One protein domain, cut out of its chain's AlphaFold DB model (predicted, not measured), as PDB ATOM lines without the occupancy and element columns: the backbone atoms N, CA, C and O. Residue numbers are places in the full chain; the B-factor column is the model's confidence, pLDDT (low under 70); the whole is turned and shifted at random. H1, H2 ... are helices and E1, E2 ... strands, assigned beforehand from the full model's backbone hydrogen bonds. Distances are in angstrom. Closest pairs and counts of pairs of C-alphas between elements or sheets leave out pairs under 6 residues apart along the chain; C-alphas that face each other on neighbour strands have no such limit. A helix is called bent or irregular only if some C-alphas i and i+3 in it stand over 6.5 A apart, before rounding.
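This is residues 34 to 142 of the 142 residues of an uncharacterized protein of Planctomycetes bacterium (UniProt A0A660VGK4). A small sheet of three strands has H1 and H2 over one face and H3 over the other, and from H3 the long helix H4 leads away as an arm, its residues 113 to 140 sticking out. The arm makes most of the length. The printed part has 109 residues, in the order E1 H1 E2 H2 E3 H3 H4; the sheet, E1 E2 E3, is parallel, and the class is mostly helix. The whole is extended, with a radius of gyration of the C-alphas of 21.8 A and spans of 75 by 34 by 20 A.

The strands are E1, residues 35 to 40, from C-alpha 35 at (-19.069, 5.921, -9.835), E2, 59 to 64, and E3, 83 to 86. The helices are H1, 44 to 56, 17.0 A; H2, 66 to 77, 17.4 A; H3, 87 to 97, 15.6 A; and H4, 104 to 140, 55.1 A, ending at C-alpha 140 at (-7.103, 43.275, -67.199). H2 is irregular, with C-alphas 71 and 74 7.2 A apart.

N 38 and O 61 of E1 and E2 are 3.0 A apart, and N 85 and O 62 of E3 and E2 2.8 A, within hydrogen-bond range. E1, H1, E2 and E2, H2, E3 are strand-helix-strand units, parallel neighbours joined through a helix, with right-handed crossovers. In three layers, helices on both faces, H1 and H2 share one face at heights of 9.2 A and 8.1 A over the sheet; H3 is on the opposite face at 8.3 A. H4 touches H3 with residues 104 to 109 alone, closest at C-alphas 92 and 105, 4.2 A, opposite ways at a steep tilt of 51 degrees. In H3 every O i to N i+4 pair is within hydrogen-bond range, against 7 of 9 in H1, 31 of 33 in H4 and 3 of 8 in H2, where 6 of 9 O i to N i+3 pairs are.

The C-alphas of Glu 34 and Gln 142, the two farthest apart, are 75.5 A apart. The printed part has no cut and no long link. Residues 136 to 142 have pLDDT under 70.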
ATOM      1  N   GLU A  34     -19.928   4.077  -6.131       88.56
ATOM      2  CA  GLU A  34     -18.667   4.832  -6.166       88.56
ATOM      3  C   GLU A  34     -18.527   5.705  -7.418       88.56
ATOM      4  O   GLU A  34     -17.901   6.766  -7.368       88.56
ATOM      5  N   LEU A  35     -19.133   5.275  -8.529       90.75
ATOM      6  CA  LEU A  35     -19.069   5.921  -9.835       90.75
ATOM      7  C   LEU A  35     -20.467   5.995 -10.448       90.75
ATOM      8  O   LEU A  35     -21.182   4.998 -10.510       90.75
ATOM      9  N   CYS A  36     -20.834   7.173 -10.942       91.19
ATOM     10  CA  CYS A  36     -22.038   7.373 -11.740       91.19
ATOM     11  C   CYS A  36     -21.641   7.676 -13.184       91.19
ATOM     12  O   CYS A  36     -20.854   8.590 -13.432       91.19
ATOM     13  N   ILE A  37     -22.204   6.928 -14.132       92.38
ATOM     14  CA  ILE A  37     -21.950   7.110 -15.562       92.38
ATOM     15  C   ILE A  37     -23.243   7.557 -16.238       92.38
ATOM     16  O   ILE A  37     -24.274   6.905 -16.085       92.38
ATOM     17  N   SER A  38     -23.195   8.645 -17.007       91.75
ATOM     18  CA  SER A  38     -24.322   9.083 -17.836       91.75
ATOM     19  C   SER A  38     -23.913   9.154 -19.300       91.75
ATOM     20  O   SER A  38     -22.995   9.888 -19.662       91.75
ATOM     21  N   LEU A  39     -24.606   8.389 -20.145       92.06
ATOM     22  CA  LEU A  39     -24.458   8.424 -21.597       92.06
ATOM     23  C   LEU A  39     -25.666   9.155 -22.183       92.06
ATOM     24  O   LEU A  39     -26.789   8.662 -22.081       92.06
ATOM     25  N   SER A  40     -25.464  10.341 -22.756       89.38
ATOM     26  CA  SER A  40     -26.571  11.154 -23.259       89.38
ATOM     27  C   SER A  40     -26.179  12.089 -24.402       89.38
ATOM     28  O   SER A  40     -25.104  12.681 -24.418       89.38
ATOM     29  N   GLY A  41     -27.108  12.284 -25.339       85.25
ATOM     30  CA  GLY A  41     -27.048  13.345 -26.348       85.25
ATOM     31  C   GLY A  41     -27.700  14.661 -25.912       85.25
ATOM     32  O   GLY A  41     -27.942  15.512 -26.762       85.25
ATOM     33  N   THR A  42     -28.028  14.823 -24.627       87.62
ATOM     34  CA  THR A  42     -28.749  15.984 -24.077       87.62
ATOM     35  C   THR A  42     -27.983  16.668 -22.939       87.62
ATOM     36  O   THR A  42     -26.928  16.217 -22.491       87.62
ATOM     37  N   SER A  43     -28.542  17.763 -22.420       86.69
ATOM     38  CA  SER A  43     -28.019  18.525 -21.277       86.69
ATOM     39  C   SER A  43     -28.169  17.827 -19.916       86.69
ATOM     40  O   SER A  43     -27.778  18.393 -18.898       86.69
ATOM     41  N   ILE A  44     -28.689  16.595 -19.858       89.19
ATOM     42  CA  ILE A  44     -28.885  15.869 -18.589       89.19
ATOM     43  C   ILE A  44     -27.578  15.657 -17.806       89.19
ATOM     44  O   ILE A  44     -27.613  15.528 -16.584       89.19
ATOM     45  N   GLY A  45     -26.421  15.676 -18.482       87.75
ATOM     46  CA  GLY A  45     -25.104  15.591 -17.847       87.75
ATOM     47  C   GLY A  45     -24.872  16.678 -16.791       87.75
ATOM     48  O   GLY A  45     -24.296  16.394 -15.743       87.75
ATOM     49  N   TYR A  46     -25.407  17.888 -16.992       90.31
ATOM     50  CA  TYR A  46     -25.338  18.957 -15.988       90.31
ATOM     51  C   TYR A  46     -26.053  18.593 -14.687       90.31
ATOM     52  O   TYR A  46     -25.558  18.904 -13.605       90.31
ATOM     53  N   SER A  47     -27.189  17.898 -14.766       90.44
ATOM     54  CA  SER A  47     -27.922  17.446 -13.581       90.44
ATOM     55  C   SER A  47     -27.118  16.417 -12.785       90.44
ATOM     56  O   SER A  47     -27.112  16.468 -11.556       90.44
ATOM     57  N   TRP A  48     -26.388  15.528 -13.469       90.06
ATOM     58  CA  TRP A  48     -25.501  14.544 -12.836       90.06
ATOM     59  C   TRP A  48     -24.295  15.191 -12.148       90.06
ATOM     60  O   TRP A  48     -23.909  14.764 -11.060       90.06
ATOM     61  N   ILE A  49     -23.745  16.255 -12.734       89.94
ATOM     62  CA  ILE A  49     -22.676  17.043 -12.109       89.94
ATOM     63  C   ILE A  49     -23.207  17.772 -10.869       89.94
ATOM     64  O   ILE A  49     -22.661  17.630  -9.779       89.94
ATOM     65  N   ASN A  50     -24.295  18.530 -11.019       89.00
ATOM     66  CA  ASN A  50     -24.775  19.431  -9.972       89.00
ATOM     67  C   ASN A  50     -25.392  18.701  -8.779       89.00
ATOM     68  O   ASN A  50     -25.314  19.196  -7.656       89.00
ATOM     69  N   TRP A  51     -26.031  17.551  -9.002       85.94
ATOM     70  CA  TRP A  51     -26.745  16.851  -7.941       85.94
ATOM     71  C   TRP A  51     -25.923  15.673  -7.387       85.94
ATOM     72  O   TRP A  51     -25.325  15.851  -6.330       85.94
ATOM     73  N   PRO A  52     -25.772  14.518  -8.059       85.50
ATOM     74  CA  PRO A  52     -24.867  13.449  -7.621       85.50
ATOM     75  C   PRO A  52     -23.436  13.911  -7.313       85.50
ATOM     76  O   PRO A  52     -22.913  13.592  -6.245       85.50
ATOM     77  N   GLY A  53     -22.821  14.682  -8.216       86.75
ATOM     78  CA  GLY A  53     -21.442  15.148  -8.063       86.75
ATOM     79  C   GLY A  53     -21.282  16.104  -6.886       86.75
ATOM     80  O   GLY A  53     -20.669  15.757  -5.880       86.75
ATOM     81  N   THR A  54     -21.881  17.291  -6.975       86.56
ATOM     82  CA  THR A  54     -21.688  18.347  -5.968       86.56
ATOM     83  C   THR A  54     -22.369  18.044  -4.630       86.56
ATOM     84  O   THR A  54     -21.779  18.294  -3.583       86.56
ATOM     85  N   ARG A  55     -23.599  17.500  -4.616       83.56
ATOM     86  CA  ARG A  55     -24.363  17.296  -3.365       83.56
ATOM     87  C   ARG A  55     -23.947  16.043  -2.602       83.56
ATOM     88  O   ARG A  55     -24.005  16.043  -1.377       83.56
ATOM     89  N   TYR A  56     -23.580  14.973  -3.306       83.94
ATOM     90  CA  TYR A  56     -23.253  13.680  -2.692       83.94
ATOM     91  C   TYR A  56     -21.775  13.295  -2.836       83.94
ATOM     92  O   TYR A  56     -21.399  12.200  -2.413       83.94
ATOM     93  N   GLY A  57     -20.944  14.170  -3.412       86.31
ATOM     94  CA  GLY A  57     -19.508  13.942  -3.587       86.31
ATOM     95  C   GLY A  57     -19.192  12.768  -4.511       86.31
ATOM     96  O   GLY A  57     -18.177  12.096  -4.325       86.31
ATOM     97  N   LYS A  58     -20.086  12.445  -5.454       90.44
ATOM     98  CA  LYS A  58     -19.942  11.255  -6.298       90.44
ATOM     99  C   LYS A  58     -19.038  11.512  -7.488       90.44
ATOM    100  O   LYS A  58     -19.071  12.578  -8.093       90.44
ATOM    101  N   LYS A  59     -18.245  10.501  -7.847       92.69
ATOM    102  CA  LYS A  59     -17.429  10.533  -9.061       92.69
ATOM    103  C   LYS A  59     -18.351  10.382 -10.262       92.69
ATOM    104  O   LYS A  59     -19.105   9.410 -10.332       92.69
ATOM    105  N   ILE A  60     -18.299  11.336 -11.188       94.56
ATOM    106  CA  ILE A  60     -19.170  11.365 -12.367       94.56
ATOM    107  C   ILE A  60     -18.334  11.180 -13.630       94.56
ATOM    108  O   ILE A  60     -17.367  11.908 -13.850       94.56
ATOM    109  N   ALA A  61     -18.728  10.231 -14.473       94.94
ATOM    110  CA  ALA A  61     -18.221  10.096 -15.830       94.94
ATOM    111  C   ALA A  61     -19.356  10.326 -16.831       94.94
ATOM    112  O   ALA A  61     -20.483   9.868 -16.630       94.94
ATOM    113  N   LEU A  62     -19.071  11.042 -17.915       95.00
ATOM    114  CA  LEU A  62     -20.065  11.362 -18.938       95.00
ATOM    115  C   LEU A  62     -19.639  10.814 -20.295       95.00
ATOM    116  O   LEU A  62     -18.476  10.908 -20.668       95.00
ATOM    117  N   GLY A  63     -20.583  10.294 -21.068       94.12
ATOM    118  CA  GLY A  63     -20.424  10.076 -22.501       94.12
ATOM    119  C   GLY A  63     -21.433  10.925 -23.248       94.12
ATOM    120  O   GLY A  63     -22.633  10.827 -23.001       94.12
ATOM    121  N   VAL A  64     -20.948  11.787 -24.137       93.69
ATOM    122  CA  VAL A  64     -21.788  12.773 -24.826       93.69
ATOM    123  C   VAL A  64     -21.546  12.761 -26.325       93.69
ATOM    124  O   VAL A  64     -20.511  12.298 -26.802       93.69
ATOM    125  N   THR A  65     -22.503  13.280 -27.091       91.25
ATOM    126  CA  THR A  65     -22.315  13.497 -28.530       91.25
ATOM    127  C   THR A  65     -21.200  14.514 -28.778       91.25
ATOM    128  O   THR A  65     -20.962  15.403 -27.961       91.25
ATOM    129  N   GLY A  66     -20.518  14.407 -29.926       88.06
ATOM    130  CA  GLY A  66     -19.349  15.241 -30.249       88.06
ATOM    131  C   GLY A  66     -19.599  16.748 -30.113       88.06
ATOM    132  O   GLY A  66     -18.738  17.471 -29.623       88.06
ATOM    133  N   VAL A  67     -20.807  17.203 -30.458       89.25
ATOM    134  CA  VAL A  67     -21.224  18.614 -30.365       89.25
ATOM    135  C   VAL A  67     -21.331  19.138 -28.931       89.25
ATOM    136  O   VAL A  67     -21.247  20.340 -28.717       89.25
ATOM    137  N   LEU A  68     -21.515  18.255 -27.945       91.81
ATOM    138  CA  LEU A  68     -21.636  18.626 -26.535       91.81
ATOM    139  C   LEU A  68     -20.312  18.523 -25.777       91.81
ATOM    140  O   LEU A  68     -20.225  19.008 -24.655       91.81
ATOM    141  N   VAL A  69     -19.275  17.912 -26.355       91.94
ATOM    142  CA  VAL A  69     -17.994  17.674 -25.666       91.94
ATOM    143  C   VAL A  69     -17.401  18.974 -25.136       91.94
ATOM    144  O   VAL A  69     -17.011  19.041 -23.971       91.94
ATOM    145  N   THR A  70     -17.401  20.027 -25.955       91.88
ATOM    146  CA  THR A  70     -16.869  21.352 -25.598       91.88
ATOM    147  C   THR A  70     -17.533  21.944 -24.362       91.88
ATOM    148  O   THR A  70     -16.880  22.641 -23.591       91.88
ATOM    149  N   ASN A  71     -18.800  21.613 -24.128       92.31
ATOM    150  CA  ASN A  71     -19.562  22.114 -22.992       92.31
ATOM    151  C   ASN A  71     -19.141  21.463 -21.664       92.31
ATOM    152  O   ASN A  71     -19.364  22.047 -20.604       92.31
ATOM    153  N   TYR A  72     -18.541  20.267 -21.714       92.88
ATOM    154  CA  TYR A  72     -18.179  19.480 -20.532       92.88
ATOM    155  C   TYR A  72     -16.671  19.438 -20.239       92.88
ATOM    156  O   TYR A  72     -16.288  19.065 -19.130       92.88
ATOM    157  N   ILE A  73     -15.811  19.875 -21.169       93.56
ATOM    158  CA  ILE A  73     -14.354  19.983 -20.946       93.56
ATOM    159  C   ILE A  73     -14.004  20.784 -19.676       93.56
ATOM    160  O   ILE A  73     -13.170  20.295 -18.913       93.56
ATOM    161  N   PRO A  74     -14.630  21.943 -19.374       94.31
ATOM    162  CA  PRO A  74     -14.301  22.693 -18.160       94.31
ATOM    163  C   PRO A  74     -14.532  21.889 -16.873       94.31
ATOM    164  O   PRO A  74     -13.749  21.992 -15.935       94.31
ATOM    165  N   PHE A  75     -15.564  21.040 -16.847       92.56
ATOM    166  CA  PHE A  75     -15.881  20.190 -15.696       92.56
ATOM    167  C   PHE A  75     -14.911  19.013 -15.551       92.56
ATOM    168  O   PHE A  75     -14.659  18.549 -14.443       92.56
ATOM    169  N   LEU A  76     -14.349  18.531 -16.663       92.75
ATOM    170  CA  LEU A  76     -13.255  17.559 -16.637       92.75
ATOM    171  C   LEU A  76     -11.969  18.198 -16.101       92.75
ATOM    172  O   LEU A  76     -11.294  17.611 -15.263       92.75
ATOM    173  N   GLN A  77     -11.657  19.418 -16.537       93.31
ATOM    174  CA  GLN A  77     -10.470  20.151 -16.091       93.31
ATOM    175  C   GLN A  77     -10.551  20.576 -14.620       93.31
ATOM    176  O   GLN A  77      -9.536  20.558 -13.929       93.31
ATOM    177  N   SER A  78     -11.743  20.923 -14.124       93.56
ATOM    178  CA  SER A  78     -11.961  21.258 -12.711       93.56
ATOM    179  C   SER A  78     -11.966  20.038 -11.780       93.56
ATOM    180  O   SER A  78     -12.037  20.204 -10.564       93.56
ATOM    181  N   GLY A  79     -11.915  18.816 -12.324       90.62
ATOM    182  CA  GLY A  79     -12.001  17.569 -11.558       90.62
ATOM    183  C   GLY A  79     -13.417  17.198 -11.104       90.62
ATOM    184  O   GLY A  79     -13.589  16.217 -10.382       90.62
ATOM    185  N   GLN A  80     -14.440  17.944 -11.530       91.62
ATOM    186  CA  GLN A  80     -15.843  17.606 -11.264       91.62
ATOM    187  C   GLN A  80     -16.306  16.378 -12.062       91.62
ATOM    188  O   GLN A  80     -17.221  15.672 -11.637       91.62
ATOM    189  N   LEU A  81     -15.671  16.109 -13.206       94.06
ATOM    190  CA  LEU A  81     -15.795  14.857 -13.944       94.06
ATOM    191  C   LEU A  81     -14.511  14.045 -13.806       94.06
ATOM    192  O   LEU A  81     -13.416  14.576 -13.966       94.06
ATOM    193  N   VAL A  82     -14.654  12.740 -13.581       94.50
ATOM    194  CA  VAL A  82     -13.525  11.795 -13.581       94.50
ATOM    195  C   VAL A  82     -13.253  11.204 -14.963       94.50
ATOM    196  O   VAL A  82     -12.207  10.601 -15.183       94.50
ATOM    197  N   GLY A  83     -14.189  11.361 -15.901       92.38
ATOM    198  CA  GLY A  83     -14.050  10.861 -17.262       92.38
ATOM    199  C   GLY A  83     -15.063  11.483 -18.216       92.38
ATOM    200  O   GLY A  83     -16.196  11.786 -17.837       92.38
ATOM    201  N   LEU A  84     -14.642  11.659 -19.467       93.81
ATOM    202  CA  LEU A  84     -15.475  12.156 -20.556       93.81
ATOM    203  C   LEU A  84     -15.222  11.306 -21.802       93.81
ATOM    204  O   LEU A  84     -14.088  11.218 -22.262       93.81
ATOM    205  N   LEU A  85     -16.273  10.700 -22.353       94.12
ATOM    206  CA  LEU A  85     -16.226   9.910 -23.580       94.12
ATOM    207  C   LEU A  85     -16.811  10.742 -24.739       94.12
ATOM    208  O   LEU A  85     -18.034  10.905 -24.824       94.12
ATOM    209  N   PRO A  86     -15.959  11.311 -25.619       91.00
ATOM    210  CA  PRO A  86     -16.397  12.234 -26.662       91.00
ATOM    211  C   PRO A  86     -16.883  11.525 -27.932       91.00
ATOM    212  O   PRO A  86     -16.097  11.232 -28.835       91.00
ATOM    213  N   GLY A  87     -18.192  11.312 -28.053       90.38
ATOM    214  CA  GLY A  87     -18.840  10.810 -29.267       90.38
ATOM    215  C   GLY A  87     -18.154   9.583 -29.879       90.38
ATOM    216  O   GLY A  87     -17.714   8.676 -29.173       90.38
ATOM    217  N   ILE A  88     -18.042   9.571 -31.212       89.88
ATOM    218  CA  ILE A  88     -17.429   8.465 -31.969       89.88
ATOM    219  C   ILE A  88     -15.943   8.306 -31.630       89.88
ATOM    220  O   ILE A  88     -15.476   7.181 -31.484       89.88
ATOM    221  N   LYS A  89     -15.209   9.415 -31.460       89.88
ATOM    222  CA  LYS A  89     -13.779   9.380 -31.126       89.88
ATOM    223  C   LYS A  89     -13.543   8.664 -29.793       89.88
ATOM    224  O   LYS A  89     -12.752   7.732 -29.740       89.88
ATOM    225  N   GLY A  90     -14.279   9.051 -28.752       90.88
ATOM    226  CA  GLY A  90     -14.189   8.427 -27.434       90.88
ATOM    227  C   GLY A  90     -14.607   6.961 -27.445       90.88
ATOM    228  O   GLY A  90     -13.989   6.142 -26.775       90.88
ATOM    229  N   ALA A  91     -15.623   6.613 -28.241       90.56
ATOM    230  CA  ALA A  91     -16.030   5.222 -28.408       90.56
ATOM    231  C   ALA A  91     -14.914   4.386 -29.053       90.56
ATOM    232  O   ALA A  91     -14.618   3.295 -28.581       90.56
ATOM    233  N   ALA A  92     -14.258   4.913 -30.087       91.69
ATOM    234  CA  ALA A  92     -13.162   4.233 -30.765       91.69
ATOM    235  C   ALA A  92     -11.904   4.095 -29.891       91.69
ATOM    236  O   ALA A  92     -11.257   3.048 -29.905       91.69
ATOM    237  N   GLU A  93     -11.564   5.130 -29.119       91.31
ATOM    238  CA  GLU A  93     -10.470   5.081 -28.142       91.31
ATOM    239  C   GLU A  93     -10.757   4.035 -27.060       91.31
ATOM    240  O   GLU A  93      -9.881   3.239 -26.732       91.31
ATOM    241  N   TYR A  94     -11.998   3.967 -26.565       91.44
ATOM    242  CA  TYR A  94     -12.412   2.940 -25.611       91.44
ATOM    243  C   TYR A  94     -12.324   1.528 -26.204       91.44
ATOM    244  O   TYR A  94     -11.747   0.640 -25.583       91.44
ATOM    245  N   GLU A  95     -12.839   1.325 -27.420       92.81
ATOM    246  CA  GLU A  95     -12.742   0.053 -28.144       92.81
ATOM    247  C   GLU A  95     -11.279  -0.378 -28.332       92.81
ATOM    248  O   GLU A  95     -10.951  -1.544 -28.124       92.81
ATOM    249  N   HIS A  96     -10.381   0.559 -28.646       91.31
ATOM    250  CA  HIS A  96      -8.950   0.279 -28.736       91.31
ATOM    251  C   HIS A  96      -8.339  -0.107 -27.380       91.31
ATOM    252  O   HIS A  96      -7.593  -1.083 -27.314       91.31
ATOM    253  N   LEU A  97      -8.687   0.602 -26.301       93.06
ATOM    254  CA  LEU A  97      -8.187   0.325 -24.947       93.06
ATOM    255  C   LEU A  97      -8.559  -1.076 -24.450       93.06
ATOM    256  O   LEU A  97      -7.760  -1.710 -23.765       93.06
ATOM    257  N   ILE A  98      -9.744  -1.574 -24.805       94.44
ATOM    258  CA  ILE A  98     -10.194  -2.922 -24.420       94.44
ATOM    259  C   ILE A  98      -9.775  -4.012 -25.424       94.44
ATOM    260  O   ILE A  98     -10.190  -5.161 -25.285       94.44
ATOM    261  N   GLY A  99      -8.993  -3.672 -26.455       92.56
ATOM    262  CA  GLY A  99      -8.560  -4.610 -27.497       92.56
ATOM    263  C   GLY A  99      -9.673  -5.057 -28.455       92.56
ATOM    264  O   GLY A  99      -9.558  -6.100 -29.102       92.56
ATOM    265  N   TYR A 100     -10.767  -4.298 -28.557       91.44
ATOM    266  CA  TYR A 100     -11.911  -4.618 -29.409       91.44
ATOM    267  C   TYR A 100     -11.790  -3.976 -30.797       91.44
ATOM    268  O   TYR A 100     -12.355  -2.931 -31.110       91.44
ATOM    269  N   GLU A 101     -11.055  -4.655 -31.675       82.31
ATOM    270  CA  GLU A 101     -10.689  -4.155 -33.008       82.31
ATOM    271  C   GLU A 101     -11.858  -4.073 -34.008       82.31
ATOM    272  O   GLU A 101     -11.822  -3.287 -34.954       82.31
ATOM    273  N   LYS A 102     -12.924  -4.855 -33.805       85.75
ATOM    274  CA  LYS A 102     -14.108  -4.889 -34.690       85.75
ATOM    275  C   LYS A 102     -15.220  -3.933 -34.245       85.75
ATOM    276  O   LYS A 102     -16.375  -4.090 -34.640       85.75
ATOM    277  N   GLY A 103     -14.866  -2.962 -33.416       86.44
ATOM    278  CA  GLY A 103     -15.766  -1.963 -32.879       86.44
ATOM    279  C   GLY A 103     -16.358  -1.011 -33.917       86.44
ATOM    280  O   GLY A 103     -15.725  -0.665 -34.919       86.44
ATOM    281  N   ARG A 104     -17.608  -0.591 -33.685       87.06
ATOM    282  CA  ARG A 104     -18.311   0.346 -34.579       87.06
ATOM    283  C   ARG A 104     -17.719   1.747 -34.475       87.06
ATOM    284  O   ARG A 104     -17.708   2.458 -35.478       87.06
ATOM    285  N   GLY A 105     -17.224   2.134 -33.297       85.25
ATOM    286  CA  GLY A 105     -16.531   3.406 -33.104       85.25
ATOM    287  C   GLY A 105     -15.280   3.483 -33.974       85.25
ATOM    288  O   GLY A 105     -15.122   4.420 -34.758       85.25
ATOM    289  N   LYS A 106     -14.439   2.449 -33.915       85.19
ATOM    290  CA  LYS A 106     -13.192   2.337 -34.675       85.19
ATOM    291  C   LYS A 106     -13.434   2.310 -36.182       85.19
ATOM    292  O   LYS A 106     -12.758   3.021 -36.922       85.19
ATOM    293  N   GLN A 107     -14.442   1.569 -36.643       87.31
ATOM    294  CA  GLN A 107     -14.834   1.565 -38.059       87.31
ATOM    295  C   GLN A 107     -15.312   2.945 -38.536       87.31
ATOM    296  O   GLN A 107     -14.936   3.394 -39.620       87.31
ATOM    297  N   ALA A 108     -16.102   3.649 -37.721       85.50
ATOM    298  CA  ALA A 108     -16.622   4.971 -38.063       85.50
ATOM    299  C   ALA A 108     -15.540   6.068 -38.103       85.50
ATOM    300  O   ALA A 108     -15.717   7.078 -38.787       85.50
ATOM    301  N   MET A 109     -14.390   5.883 -37.444       85.94
ATOM    302  CA  MET A 109     -13.279   6.841 -37.537       85.94
ATOM    303  C   MET A 109     -12.714   6.967 -38.955       85.94
ATOM    304  O   MET A 109     -12.282   8.056 -39.345       85.94
ATOM    305  N   GLY A 110     -12.719   5.878 -39.732       84.06
ATOM    306  CA  GLY A 110     -12.201   5.877 -41.101       84.06
ATOM    307  C   GLY A 110     -12.994   6.809 -42.018       84.06
ATOM    308  O   GLY A 110     -12.411   7.656 -42.698       84.06
ATOM    309  N   SER A 111     -14.328   6.721 -41.980       85.50
ATOM    310  CA  SER A 111     -15.203   7.588 -42.779       85.50
ATOM    311  C   SER A 111     -15.130   9.047 -42.332       85.50
ATOM    312  O   SER A 111     -15.066   9.942 -43.177       85.50
ATOM    313  N   GLN A 112     -15.053   9.301 -41.019       84.38
ATOM    314  CA  GLN A 112     -14.866  10.654 -40.495       84.38
ATOM    315  C   GLN A 112     -13.546  11.262 -40.995       84.38
ATOM    316  O   GLN A 112     -13.541  12.400 -41.463       84.38
ATOM    317  N   SER A 113     -12.444  10.513 -40.956       86.88
ATOM    318  CA  SER A 113     -11.127  10.997 -41.399       86.88
ATOM    319  C   SER A 113     -11.100  11.310 -42.899       86.88
ATOM    320  O   SER A 113     -10.600  12.362 -43.300       86.88
ATOM    321  N   ALA A 114     -11.704  10.450 -43.725       90.94
ATOM    322  CA  ALA A 114     -11.817  10.672 -45.167       90.94
ATOM    323  C   ALA A 114     -12.634  11.932 -45.503       90.94
ATOM    324  O   ALA A 114     -12.226  12.723 -46.353       90.94
ATOM    325  N   ALA A 115     -13.750  12.160 -44.800       92.44
ATOM    326  CA  ALA A 115     -14.570  13.354 -44.991       92.44
ATOM    327  C   ALA A 115     -13.808  14.643 -44.635       92.44
ATOM    328  O   ALA A 115     -13.867  15.620 -45.381       92.44
ATOM    329  N   HIS A 116     -13.045  14.639 -43.535       92.81
ATOM    330  CA  HIS A 116     -12.229  15.796 -43.151       92.81
ATOM    331  C   HIS A 116     -11.121  16.073 -44.177       92.81
ATOM    332  O   HIS A 116     -10.916  17.228 -44.548       92.81
ATOM    333  N   LEU A 117     -10.452  15.032 -44.687       95.50
ATOM    334  CA  LEU A 117      -9.456  15.177 -45.755       95.50
ATOM    335  C   LEU A 117     -10.059  15.769 -47.032       95.50
ATOM    336  O   LEU A 117      -9.460  16.662 -47.631       95.50
ATOM    337  N   LEU A 118     -11.251  15.317 -47.425       96.50
ATOM    338  CA  LEU A 118     -11.952  15.853 -48.589       96.50
ATOM    339  C   LEU A 118     -12.269  17.345 -48.418       96.50
ATOM    340  O   LEU A 118     -12.014  18.127 -49.330       96.50
ATOM    341  N   ILE A 119     -12.779  17.753 -47.252       96.75
ATOM    342  CA  ILE A 119     -13.069  19.166 -46.962       96.75
ATOM    343  C   ILE A 119     -11.792  20.010 -47.065       96.75
ATOM    344  O   ILE A 119     -11.805  21.057 -47.710       96.75
ATOM    345  N   ILE A 120     -10.678  19.545 -46.490       97.44
ATOM    346  CA  ILE A 120      -9.383  20.240 -46.575       97.44
ATOM    347  C   ILE A 120      -8.936  20.380 -48.036       97.44
ATOM    348  O   ILE A 120      -8.538  21.470 -48.450       97.44
ATOM    349  N   LEU A 121      -9.042  19.313 -48.834       97.81
ATOM    350  CA  LEU A 121      -8.690  19.339 -50.254       97.81
ATOM    351  C   LEU A 121      -9.536  20.363 -51.024       97.81
ATOM    352  O   LEU A 121      -8.988  21.160 -51.785       97.81
ATOM    353  N   LEU A 122     -10.851  20.379 -50.804       97.75
ATOM    354  CA  LEU A 122     -11.760  21.324 -51.453       97.75
ATOM    355  C   LEU A 122     -11.450  22.777 -51.069       97.75
ATOM    356  O   LEU A 122     -11.475  23.648 -51.938       97.75
ATOM    357  N   ILE A 123     -11.095  23.041 -49.806       97.19
ATOM    358  CA  ILE A 123     -10.655  24.372 -49.353       97.19
ATOM    359  C   ILE A 123      -9.369  24.793 -50.077       97.19
ATOM    360  O   ILE A 123      -9.269  25.928 -50.541       97.19
ATOM    361  N   ILE A 124      -8.392  23.889 -50.209       97.75
ATOM    362  CA  ILE A 124      -7.135  24.171 -50.922       97.75
ATOM    363  C   ILE A 124      -7.416  24.497 -52.390       97.75
ATOM    364  O   ILE A 124      -6.954  25.525 -52.883       97.75
ATOM    365  N   VAL A 125      -8.203  23.664 -53.077       97.31
ATOM    366  CA  VAL A 125      -8.567  23.876 -54.486       97.31
ATOM    367  C   VAL A 125      -9.312  25.200 -54.666       97.31
ATOM    368  O   VAL A 125      -8.955  25.985 -55.543       97.31
ATOM    369  N   GLY A 126     -10.290  25.491 -53.804       96.44
ATOM    370  CA  GLY A 126     -11.033  26.752 -53.828       96.44
ATOM    371  C   GLY A 126     -10.126  27.972 -53.659       96.44
ATOM    372  O   GLY A 126     -10.238  28.934 -54.418       96.44
ATOM    373  N   ASN A 127      -9.166  27.908 -52.731       96.56
ATOM    374  CA  ASN A 127      -8.186  28.975 -52.540       96.56
ATOM    375  C   ASN A 127      -7.277  29.151 -53.766       96.56
ATOM    376  O   ASN A 127      -7.040  30.281 -54.187       96.56
ATOM    377  N   VAL A 128      -6.796  28.061 -54.374       95.69
ATOM    378  CA  VAL A 128      -5.965  28.127 -55.591       95.69
ATOM    379  C   VAL A 128      -6.724  28.806 -56.732       95.69
ATOM    380  O   VAL A 128      -6.199  29.750 -57.325       95.69
ATOM    381  N   ILE A 129      -7.968  28.392 -56.991       95.12
ATOM    382  CA  ILE A 129      -8.826  28.993 -58.024       95.12
ATOM    383  C   ILE A 129      -9.052  30.484 -57.736       95.12
ATOM    384  O   ILE A 129      -8.884  31.312 -58.631       95.12
ATOM    385  N   TYR A 130      -9.356  30.844 -56.484       93.12
ATOM    386  CA  TYR A 130      -9.537  32.238 -56.065       93.12
ATOM    387  C   TYR A 130      -8.297  33.102 -56.348       93.12
ATOM    388  O   TYR A 130      -8.403  34.193 -56.914       93.12
ATOM    389  N   PHE A 131      -7.102  32.619 -55.996       92.94
ATOM    390  CA  PHE A 131      -5.861  33.363 -56.228       92.94
ATOM    391  C   PHE A 131      -5.476  33.445 -57.710       92.94
ATOM    392  O   PHE A 131      -4.892  34.452 -58.123       92.94
ATOM    393  N   MET A 132      -5.803  32.425 -58.506       89.88
ATOM    394  CA  MET A 132      -5.611  32.453 -59.958       89.88
ATOM    395  C   MET A 132      -6.519  33.498 -60.617       89.88
ATOM    396  O   MET A 132      -6.005  34.366 -61.321       89.88
ATOM    397  N   GLY A 133      -7.821  33.500 -60.306       85.06
ATOM    398  CA  GLY A 133      -8.770  34.485 -60.845       85.06
ATOM    399  C   GLY A 133      -8.426  35.925 -60.450       85.06
ATOM    400  O   GLY A 133      -8.398  36.823 -61.289       85.06
ATOM    401  N   ARG A 134      -8.009  36.148 -59.195       81.56
ATOM    402  CA  ARG A 134      -7.585  37.476 -58.717       81.56
ATOM    403  C   ARG A 134      -6.328  38.013 -59.421       81.56
ATOM    404  O   ARG A 134      -6.121  39.227 -59.481       81.56
ATOM    405  N   ARG A 135      -5.452  37.135 -59.927       72.25
ATOM    406  CA  ARG A 135      -4.275  37.532 -60.724       72.25
ATOM    407  C   ARG A 135      -4.660  37.996 -62.127       72.25
ATOM    408  O   ARG A 135      -3.963  38.840 -62.682       72.25
ATOM    409  N   GLU A 136      -5.740  37.457 -62.672       69.94
ATOM    410  CA  GLU A 136      -6.231  37.753 -64.018       69.94
ATOM    411  C   GLU A 136      -7.001  39.080 -64.054       69.94
ATOM    412  O   GLU A 136      -6.703  39.933 -64.887       69.94
ATOM    413  N   GLU A 137      -7.856  39.339 -63.057       68.38
ATOM    414  CA  GLU A 137      -8.540  40.635 -62.880       68.38
ATOM    415  C   GLU A 137      -7.551  41.803 -62.715       68.38
ATOM    416  O   GLU A 137      -7.723  42.869 -63.302       68.38
ATOM    417  N   ARG A 138      -6.453  41.600 -61.972       64.69
ATOM    418  CA  ARG A 138      -5.382  42.607 -61.839       64.69
ATOM    419  C   ARG A 138      -4.602  42.857 -63.131       64.69
ATOM    420  O   ARG A 138      -3.966  43.898 -63.241       64.69
ATOM    421  N   ARG A 139      -4.611  41.907 -64.069       59.09
ATOM    422  CA  ARG A 139      -3.943  42.014 -65.375       59.09
ATOM    423  C   ARG A 139      -4.816  42.690 -66.432       59.09
ATOM    424  O   ARG A 139      -4.257  43.229 -67.373       59.09
ATOM    425  N   GLN A 140      -6.142  42.638 -66.287       60.00
ATOM    426  CA  GLN A 140      -7.103  43.275 -67.199       60.00
ATOM    427  C   GLN A 140      -7.525  44.689 -66.757       60.00
ATOM    428  O   GLN A 140      -8.090  45.429 -67.552       60.00
ATOM    429  N   GLY A 141      -7.263  45.069 -65.501       55.91
ATOM    430  CA  GLY A 141      -7.506  46.417 -64.964       55.91
ATOM    431  C   GLY A 141      -6.341  47.412 -65.106       55.91
ATOM    432  O   GLY A 141      -6.331  48.411 -64.388       55.91
ATOM    433  N   GLN A 142      -5.357  47.127 -65.966       44.97
ATOM    434  CA  GLN A 142      -4.301  48.045 -66.429       44.97
ATOM    435  C   GLN A 142      -4.447  48.245 -67.934       44.97
ATOM    436  O   GLN A 142      -4.187  49.381 -68.384       44.97
TER     437      GLN A 142